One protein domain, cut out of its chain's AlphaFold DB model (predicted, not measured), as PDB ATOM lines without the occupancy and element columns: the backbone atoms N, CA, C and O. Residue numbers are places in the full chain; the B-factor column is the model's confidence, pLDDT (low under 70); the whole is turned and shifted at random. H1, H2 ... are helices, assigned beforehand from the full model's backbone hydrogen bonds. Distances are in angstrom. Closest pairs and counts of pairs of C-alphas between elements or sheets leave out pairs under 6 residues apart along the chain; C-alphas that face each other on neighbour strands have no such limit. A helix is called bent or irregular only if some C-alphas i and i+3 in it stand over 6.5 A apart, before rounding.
ATOM      1  N   ALA A 226      -0.679  37.172  14.664       86.38
ATOM      2  CA  ALA A 226       0.603  37.554  14.062       86.38
ATOM      3  C   ALA A 226       1.625  38.067  15.096       86.38
ATOM      4  O   ALA A 226       2.812  37.777  14.995       86.38
ATOM      5  N   MET A 227       1.175  38.787  16.131       86.06
ATOM      6  CA  MET A 227       2.059  39.251  17.202       86.06
ATOM      7  C   MET A 227       2.540  38.122  18.123       86.06
ATOM      8  O   MET A 227       3.665  38.184  18.608       86.06
ATOM      9  N   LEU A 228       1.705  37.112  18.380       81.06
ATOM     10  CA  LEU A 228       2.047  35.958  19.217       81.06
ATOM     11  C   LEU A 228       2.903  34.917  18.479       81.06
ATOM     12  O   LEU A 228       3.702  34.247  19.129       81.06
ATOM     13  N   GLY A 229       2.753  34.804  17.156       76.88
ATOM     14  CA  GLY A 229       3.543  33.924  16.287       76.88
ATOM     15  C   GLY A 229       4.857  34.524  15.766       76.88
ATOM     16  O   GLY A 229       5.562  33.857  15.017       76.88
ATOM     17  N   HIS A 230       5.196  35.764  16.129       82.50
ATOM     18  CA  HIS A 230       6.448  36.404  15.719       82.50
ATOM     19  C   HIS A 230       7.663  35.747  16.397       82.50
ATOM     20  O   HIS A 230       7.719  35.686  17.628       82.50
ATOM     21  N   ASP A 231       8.667  35.333  15.617       79.44
ATOM     22  CA  ASP A 231       9.913  34.783  16.165       79.44
ATOM     23  C   ASP A 231      10.667  35.848  16.977       79.44
ATOM     24  O   ASP A 231      11.063  36.898  16.465       79.44
ATOM     25  N   LEU A 232      10.861  35.582  18.269       77.31
ATOM     26  CA  LEU A 232      11.538  36.491  19.191       77.31
ATOM     27  C   LEU A 232      13.058  36.560  18.975       77.31
ATOM     28  O   LEU A 232      13.679  37.488  19.495       77.31
ATOM     29  N   LYS A 233      13.653  35.663  18.170       73.06
ATOM     30  CA  LYS A 233      15.044  35.803  17.695       73.06
ATOM     31  C   LYS A 233      15.252  37.100  16.908       73.06
ATOM     32  O   LYS A 233      16.286  37.740  17.043       73.06
ATOM     33  N   ASN A 234      14.227  37.536  16.173       75.31
ATOM     34  CA  ASN A 234      14.219  38.799  15.427       75.31
ATOM     35  C   ASN A 234      13.803  40.004  16.304       75.31
ATOM     36  O   ASN A 234      13.469  41.073  15.797       75.31
ATOM     37  N   GLY A 235      13.789  39.845  17.633       78.50
ATOM     38  CA  GLY A 235      13.392  40.880  18.584       78.50
ATOM     39  C   GLY A 235      11.875  40.988  18.776       78.50
ATOM     40  O   GLY A 235      11.145  39.998  18.769       78.50
ATOM     41  N   LEU A 236      11.383  42.206  19.034       85.06
ATOM     42  CA  LEU A 236       9.961  42.458  19.301       85.06
ATOM     43  C   LEU A 236       9.236  42.976  18.052       85.06
ATOM     44  O   LEU A 236       9.658  44.018  17.546       85.06
ATOM     45  N   PRO A 237       8.072  42.404  17.671       86.31
ATOM     46  CA  PRO A 237       7.335  42.801  16.470       86.31
ATOM     47  C   PRO A 237       7.095  44.313  16.396       86.31
ATOM     48  O   PRO A 237       6.521  44.931  17.311       86.31
ATOM     49  N   THR A 238       7.545  44.913  15.301       88.56
ATOM     50  CA  THR A 238       7.271  46.287  14.883       88.56
ATOM     51  C   THR A 238       5.878  46.386  14.249       88.56
ATOM     52  O   THR A 238       5.150  45.405  14.113       88.56
ATOM     53  N   TYR A 239       5.463  47.596  13.861       88.25
ATOM     54  CA  TYR A 239       4.231  47.753  13.084       88.25
ATOM     55  C   TYR A 239       4.398  47.372  11.605       88.25
ATOM     56  O   TYR A 239       3.382  47.181  10.938       88.25
ATOM     57  N   LYS A 240       5.636  47.237  11.100       88.44
ATOM     58  CA  LYS A 240       5.890  46.755   9.738       88.44
ATOM     59  C   LYS A 240       5.681  45.243   9.672       88.44
ATOM     60  O   LYS A 240       4.827  44.795   8.926       88.44
ATOM     61  N   ASP A 241       6.308  44.483  10.561       87.31
ATOM     62  CA  ASP A 241       6.188  43.015  10.592       87.31
ATOM     63  C   ASP A 241       4.724  42.572  10.791       87.31
ATOM     64  O   ASP A 241       4.264  41.610  10.185       87.31
ATOM     65  N   LEU A 242       3.944  43.333  11.572       87.75
ATOM     66  CA  LEU A 242       2.497  43.129  11.723       87.75
ATOM     67  C   LEU A 242       1.663  43.577  10.506       87.75
ATOM     68  O   LEU A 242       0.569  43.051  10.311       87.75
ATOM     69  N   THR A 243       2.144  44.537   9.710       89.19
ATOM     70  CA  THR A 243       1.553  44.908   8.408       89.19
ATOM     71  C   THR A 243       1.761  43.761   7.423       89.19
ATOM     72  O   THR A 243       0.787  43.219   6.896       89.19
ATOM     73  N   ASP A 244       3.015  43.336   7.272       88.00
ATOM     74  CA  ASP A 244       3.470  42.329   6.315       88.00
ATOM     75  C   ASP A 244       2.837  40.954   6.621       88.00
ATOM     76  O   ASP A 244       2.265  40.322   5.735       88.00
ATOM     77  N   ALA A 245       2.798  40.538   7.895       86.69
ATOM     78  CA  ALA A 245       2.204  39.264   8.324       86.69
ATOM     79  C   ALA A 245       0.657  39.218   8.330       86.69
ATOM     80  O   ALA A 245       0.085  38.159   8.593       86.69
ATOM     81  N   THR A 246      -0.053  40.333   8.091       86.56
ATOM     82  CA  THR A 246      -1.539  40.351   8.104       86.56
ATOM     83  C   THR A 246      -2.199  41.021   6.894       86.56
ATOM     84  O   THR A 246      -3.437  41.034   6.794       86.56
ATOM     85  N   GLY A 247      -1.409  41.600   5.985       85.88
ATOM     86  CA  GLY A 247      -1.901  42.367   4.839       85.88
ATOM     87  C   GLY A 247      -2.770  43.566   5.238       85.88
ATOM     88  O   GLY A 247      -3.718  43.903   4.528       85.88
ATOM     89  N   LYS A 248      -2.537  44.169   6.415       89.50
ATOM     90  CA  LYS A 248      -3.306  45.327   6.918       89.50
ATOM     91  C   LYS A 248      -2.456  46.583   6.849       89.50
ATOM     92  O   LYS A 248      -1.334  46.578   7.330       89.50
ATOM     93  N   SER A 249      -3.014  47.671   6.317       90.75
ATOM     94  CA  SER A 249      -2.291  48.941   6.180       90.75
ATOM     95  C   SER A 249      -1.695  49.422   7.506       90.75
ATOM     96  O   SER A 249      -2.305  49.272   8.569       90.75
ATOM     97  N   LEU A 250      -0.526  50.060   7.436       90.06
ATOM     98  CA  LEU A 250       0.235  50.498   8.606       90.06
ATOM     99  C   LEU A 250      -0.598  51.351   9.583       90.06
ATOM    100  O   LEU A 250      -0.462  51.216  10.798       90.06
ATOM    101  N   ASP A 251      -1.508  52.188   9.083       88.88
ATOM    102  CA  ASP A 251      -2.382  53.013   9.927       88.88
ATOM    103  C   ASP A 251      -3.504  52.210  10.599       88.88
ATOM    104  O   ASP A 251      -3.900  52.519  11.725       88.88
ATOM    105  N   THR A 252      -3.943  51.108   9.983       85.94
ATOM    106  CA  THR A 252      -4.789  50.105  10.645       85.94
ATOM    107  C   THR A 252      -4.034  49.451  11.805       85.94
ATOM    108  O   THR A 252      -4.576  49.353  12.909       85.94
ATOM    109  N   VAL A 253      -2.768  49.071  11.600       86.62
ATOM    110  CA  VAL A 253      -1.912  48.497  12.655       86.62
ATOM    111  C   VAL A 253      -1.688  49.503  13.794       86.62
ATOM    112  O   VAL A 253      -1.955  49.178  14.954       86.62
ATOM    113  N   LYS A 254      -1.303  50.752  13.486       88.50
ATOM    114  CA  LYS A 254      -1.156  51.847  14.470       88.50
ATOM    115  C   LYS A 254      -2.444  52.057  15.282       88.50
ATOM    116  O   LYS A 254      -2.387  52.119  16.512       88.50
ATOM    117  N   LYS A 255      -3.610  52.106  14.619       89.56
ATOM    118  CA  LYS A 255      -4.939  52.286  15.244       89.56
ATOM    119  C   LYS A 255      -5.264  51.190  16.267       89.56
ATOM    120  O   LYS A 255      -5.850  51.490  17.312       89.56
ATOM    121  N   TYR A 256      -4.855  49.945  16.009       87.38
ATOM    122  CA  TYR A 256      -5.025  48.832  16.949       87.38
ATOM    123  C   TYR A 256      -3.880  48.667  17.961       87.38
ATOM    124  O   TYR A 256      -4.095  48.052  19.007       87.38
ATOM    125  N   GLY A 257      -2.713  49.283  17.740       82.50
ATOM    126  CA  GLY A 257      -1.522  49.167  18.594       82.50
ATOM    127  C   GLY A 257      -1.763  49.417  20.089       82.50
ATOM    128  O   GLY A 257      -1.159  48.753  20.933       82.50
ATOM    129  N   LYS A 258      -2.718  50.289  20.456       83.06
ATOM    130  CA  LYS A 258      -3.096  50.516  21.866       83.06
ATOM    131  C   LYS A 258      -3.657  49.268  22.567       83.06
ATOM    132  O   LYS A 258      -3.407  49.096  23.757       83.06
ATOM    133  N   TYR A 259      -4.346  48.387  21.839       82.31
ATOM    134  CA  TYR A 259      -4.891  47.120  22.347       82.31
ATOM    135  C   TYR A 259      -3.859  45.978  22.344       82.31
ATOM    136  O   TYR A 259      -4.060  44.970  23.017       82.31
ATOM    137  N   LEU A 260      -2.751  46.142  21.613       82.25
ATOM    138  CA  LEU A 260      -1.649  45.177  21.518       82.25
ATOM    139  C   LEU A 260      -0.562  45.399  22.591       82.25
ATOM    140  O   LEU A 260       0.260  44.513  22.831       82.25
ATOM    141  N   LYS A 261      -0.579  46.544  23.294       81.94
ATOM    142  CA  LYS A 261       0.360  46.871  24.390       81.94
ATOM    143  C   LYS A 261       0.552  45.744  25.430       81.94
ATOM    144  O   LYS A 261       1.711  45.485  25.755       81.94
ATOM    145  N   PRO A 262      -0.491  45.042  25.930       80.75
ATOM    146  CA  PRO A 262      -0.307  43.968  26.913       80.75
ATOM    147  C   PRO A 262       0.477  42.775  26.353       80.75
ATOM    148  O   PRO A 262       1.337  42.224  27.037       80.75
ATOM    149  N   ILE A 263       0.241  42.420  25.085       80.12
ATOM    150  CA  ILE A 263       0.973  41.348  24.398       80.12
ATOM    151  C   ILE A 263       2.429  41.773  24.192       80.12
ATOM    152  O   ILE A 263       3.333  41.014  24.532       80.12
ATOM    153  N   LYS A 264       2.690  43.020  23.766       81.38
ATOM    154  CA  LYS A 264       4.070  43.529  23.645       81.38
ATOM    155  C   LYS A 264       4.823  43.521  24.982       81.38
ATOM    156  O   LYS A 264       6.014  43.222  24.998       81.38
ATOM    157  N   ALA A 265       4.145  43.795  26.098       79.50
ATOM    158  CA  ALA A 265       4.730  43.688  27.436       79.50
ATOM    159  C   ALA A 265       5.036  42.228  27.830       79.50
ATOM    160  O   ALA A 265       6.120  41.950  28.342       79.50
ATOM    161  N   HIS A 266       4.130  41.288  27.535       80.25
ATOM    162  CA  HIS A 266       4.349  39.855  27.764       80.25
ATOM    163  C   HIS A 266       5.527  39.309  26.939       80.25
ATOM    164  O   HIS A 266       6.417  38.664  27.493       80.25
ATOM    165  N   LEU A 267       5.595  39.639  25.645       78.12
ATOM    166  CA  LEU A 267       6.707  39.258  24.765       78.12
ATOM    167  C   LEU A 267       8.031  39.901  25.204       78.12
ATOM    168  O   LEU A 267       9.054  39.225  25.224       78.12
ATOM    169  N   LYS A 268       8.021  41.163  25.663       83.38
ATOM    170  CA  LYS A 268       9.210  41.814  26.245       83.38
ATOM    171  C   LYS A 268       9.679  41.133  27.539       83.38
ATOM    172  O   LYS A 268      10.881  41.122  27.800       83.38
ATOM    173  N   LYS A 269       8.770  40.547  28.331       79.94
ATOM    174  CA  LYS A 269       9.132  39.713  29.491       79.94
ATOM    175  C   LYS A 269       9.712  38.362  29.055       79.94
ATOM    176  O   LYS A 269      10.741  37.980  29.592       79.94
ATOM    177  N   LYS A 270       9.113  37.683  28.064       74.69
ATOM    178  CA  LYS A 270       9.676  36.449  27.480       74.69
ATOM    179  C   LYS A 270      11.096  36.673  26.958       74.69
ATOM    180  O   LYS A 270      12.005  36.003  27.424       74.69
ATOM    181  N   LEU A 271      11.296  37.673  26.096       75.88
ATOM    182  CA  LEU A 271      12.604  38.004  25.520       75.88
ATOM    183  C   LEU A 271      13.663  38.268  26.606       75.88
ATOM    184  O   LEU A 271      14.748  37.705  26.546       75.88
ATOM    185  N   LYS A 272      13.329  39.043  27.652       71.06
ATOM    186  CA  LYS A 272      14.233  39.271  28.796       71.06
ATOM    187  C   LYS A 272      14.568  38.011  29.600       71.06
ATOM    188  O   LYS A 272      15.640  37.965  30.194       71.06
ATOM    189  N   ASN A 273      13.662  37.039  29.671       62.06
ATOM    190  CA  ASN A 273      13.922  35.775  30.353       62.06
ATOM    191  C   ASN A 273      14.807  34.870  29.487       62.06
ATOM    192  O   ASN A 273      15.819  34.391  29.980       62.06
ATOM    193  N   SER A 274      14.497  34.727  28.196       55.81
ATOM    194  CA  SER A 274      15.303  33.914  27.280       55.81
ATOM    195  C   SER A 274      16.707  34.476  27.059       55.81
ATOM    196  O   SER A 274      17.640  33.699  26.919       55.81
ATOM    197  N   GLN A 275      16.898  35.800  27.128       52.84
ATOM    198  CA  GLN A 275      18.239  36.403  27.168       52.84
ATOM    199  C   GLN A 275      19.060  35.863  28.355       52.84
ATOM    200  O   GLN A 275      20.189  35.433  28.169       52.84
ATOM    201  N   LYS A 276      18.457  35.796  29.553       50.09
ATOM    202  CA  LYS A 276      19.103  35.260  30.764       50.09
ATOM    203  C   LYS A 276      19.321  33.747  30.733       50.09
ATOM    204  O   LYS A 276      20.218  33.262  31.408       50.09
ATOM    205  N   GLU A 277      18.491  33.005  30.002       41.47
ATOM    206  CA  GLU A 277      18.729  31.581  29.747       41.47
ATOM    207  C   GLU A 277      19.928  31.409  28.800       41.47
ATOM    208  O   GLU A 277      20.786  30.576  29.065       41.47
ATOM    209  N   PHE A 278      20.055  32.246  27.762       38.72
ATOM    210  CA  PHE A 278      21.230  32.259  26.882       38.72
ATOM    211  C   PHE A 278      22.524  32.653  27.611       38.72
ATOM    212  O   PHE A 278      23.532  31.982  27.420       38.72
ATOM    213  N   ASP A 279      22.493  33.651  28.502       38.81
ATOM    214  CA  ASP A 279      23.655  34.021  29.333       38.81
ATOM    215  C   ASP A 279      24.104  32.875  30.277       38.81
ATOM    216  O   ASP A 279      25.249  32.852  30.721       38.81
ATOM    217  N   PHE A 280      23.222  31.909  30.580       36.06
ATOM    218  CA  PHE A 280      23.521  30.718  31.396       36.06
ATOM    219  C   PHE A 280      23.992  29.506  30.563       36.06
ATOM    220  O   PHE A 280      24.476  28.525  31.124       36.06
ATOM    221  N   PHE A 281      23.856  29.572  29.234       35.69
ATOM    222  CA  PHE A 281      24.251  28.534  28.272       35.69
ATOM    223  C   PHE A 281      25.161  29.091  27.160       35.69
ATOM    224  O   PHE A 281      25.135  28.612  26.024       35.69
ATOM    225  N   ALA A 282      25.978  30.100  27.480       36.69
ATOM    226  CA  ALA A 282      27.120  30.461  26.646       36.69
ATOM    227  C   ALA A 282      28.052  29.238  26.487       36.69
ATOM    228  O   ALA A 282      28.159  28.445  27.430       36.69
ATOM    229  N   PRO A 283      28.705  29.045  25.323       37.75
ATOM    230  CA  PRO A 283      29.644  27.945  25.142       37.75
ATOM    231  C   PRO A 283      30.762  28.045  26.182       37.75
ATOM    232  O   PRO A 283      31.381  29.095  26.354       37.75
TER     233      PRO A 283
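This is residues 226 to 283 of the 338 residues of an uncharacterized protein of Pricia antarctica (UniProt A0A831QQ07). What is the shape? Residues 226 to 238, with no named element, lie inside the corner of an L made by one bent helix, H2; short H1 packs on its shorter arm, H2a, and residues 275 to 283 stick out. What is its make-up? The printed part has 58 residues with two named helices, H1 then H2, and is all helix. It is loose, radius of gyration of the C-alphas 13.3 A, spanning 43 by 20 by 13 A.

What touches? H1, residues 239 to 244, touches H2a, residues 250 to 259, at a steep tilt of 57 degrees, opposite ways; their closest C-alphas, of Thr 243 and Leu 250, are 5.7 A apart. And the other arm? H2b, residues 262 to 280, is apart from H1 and about perpendicular to H2a, at 84 degrees. Which O i to N i+4 pairs are within hydrogen-bond range? Every one in H1, 4 of 6 in H2a and 14 of 15 in H2b.

Where do elements begin and end? H1, 8.7 A long, begins at C-alpha 239 (4.231, 47.753, 13.084); H2b, 27.6 A, ends at C-alpha 280 (23.521, 30.718, 31.396). Is H2 straight? By its hydrogen bonds H2, residues 250 to 280, was assigned as one helix, but it is bent: C-alphas 259 and 262 are 7.2 A apart. H2a, 15.0 A, is irregular, with C-alphas 255 and 258 7.1 A apart.

Is anything cut? The printed part has no cut, and the H1 to H2 link is tight. Where is confidence low? Residues 273 to 283 have pLDDT under 70.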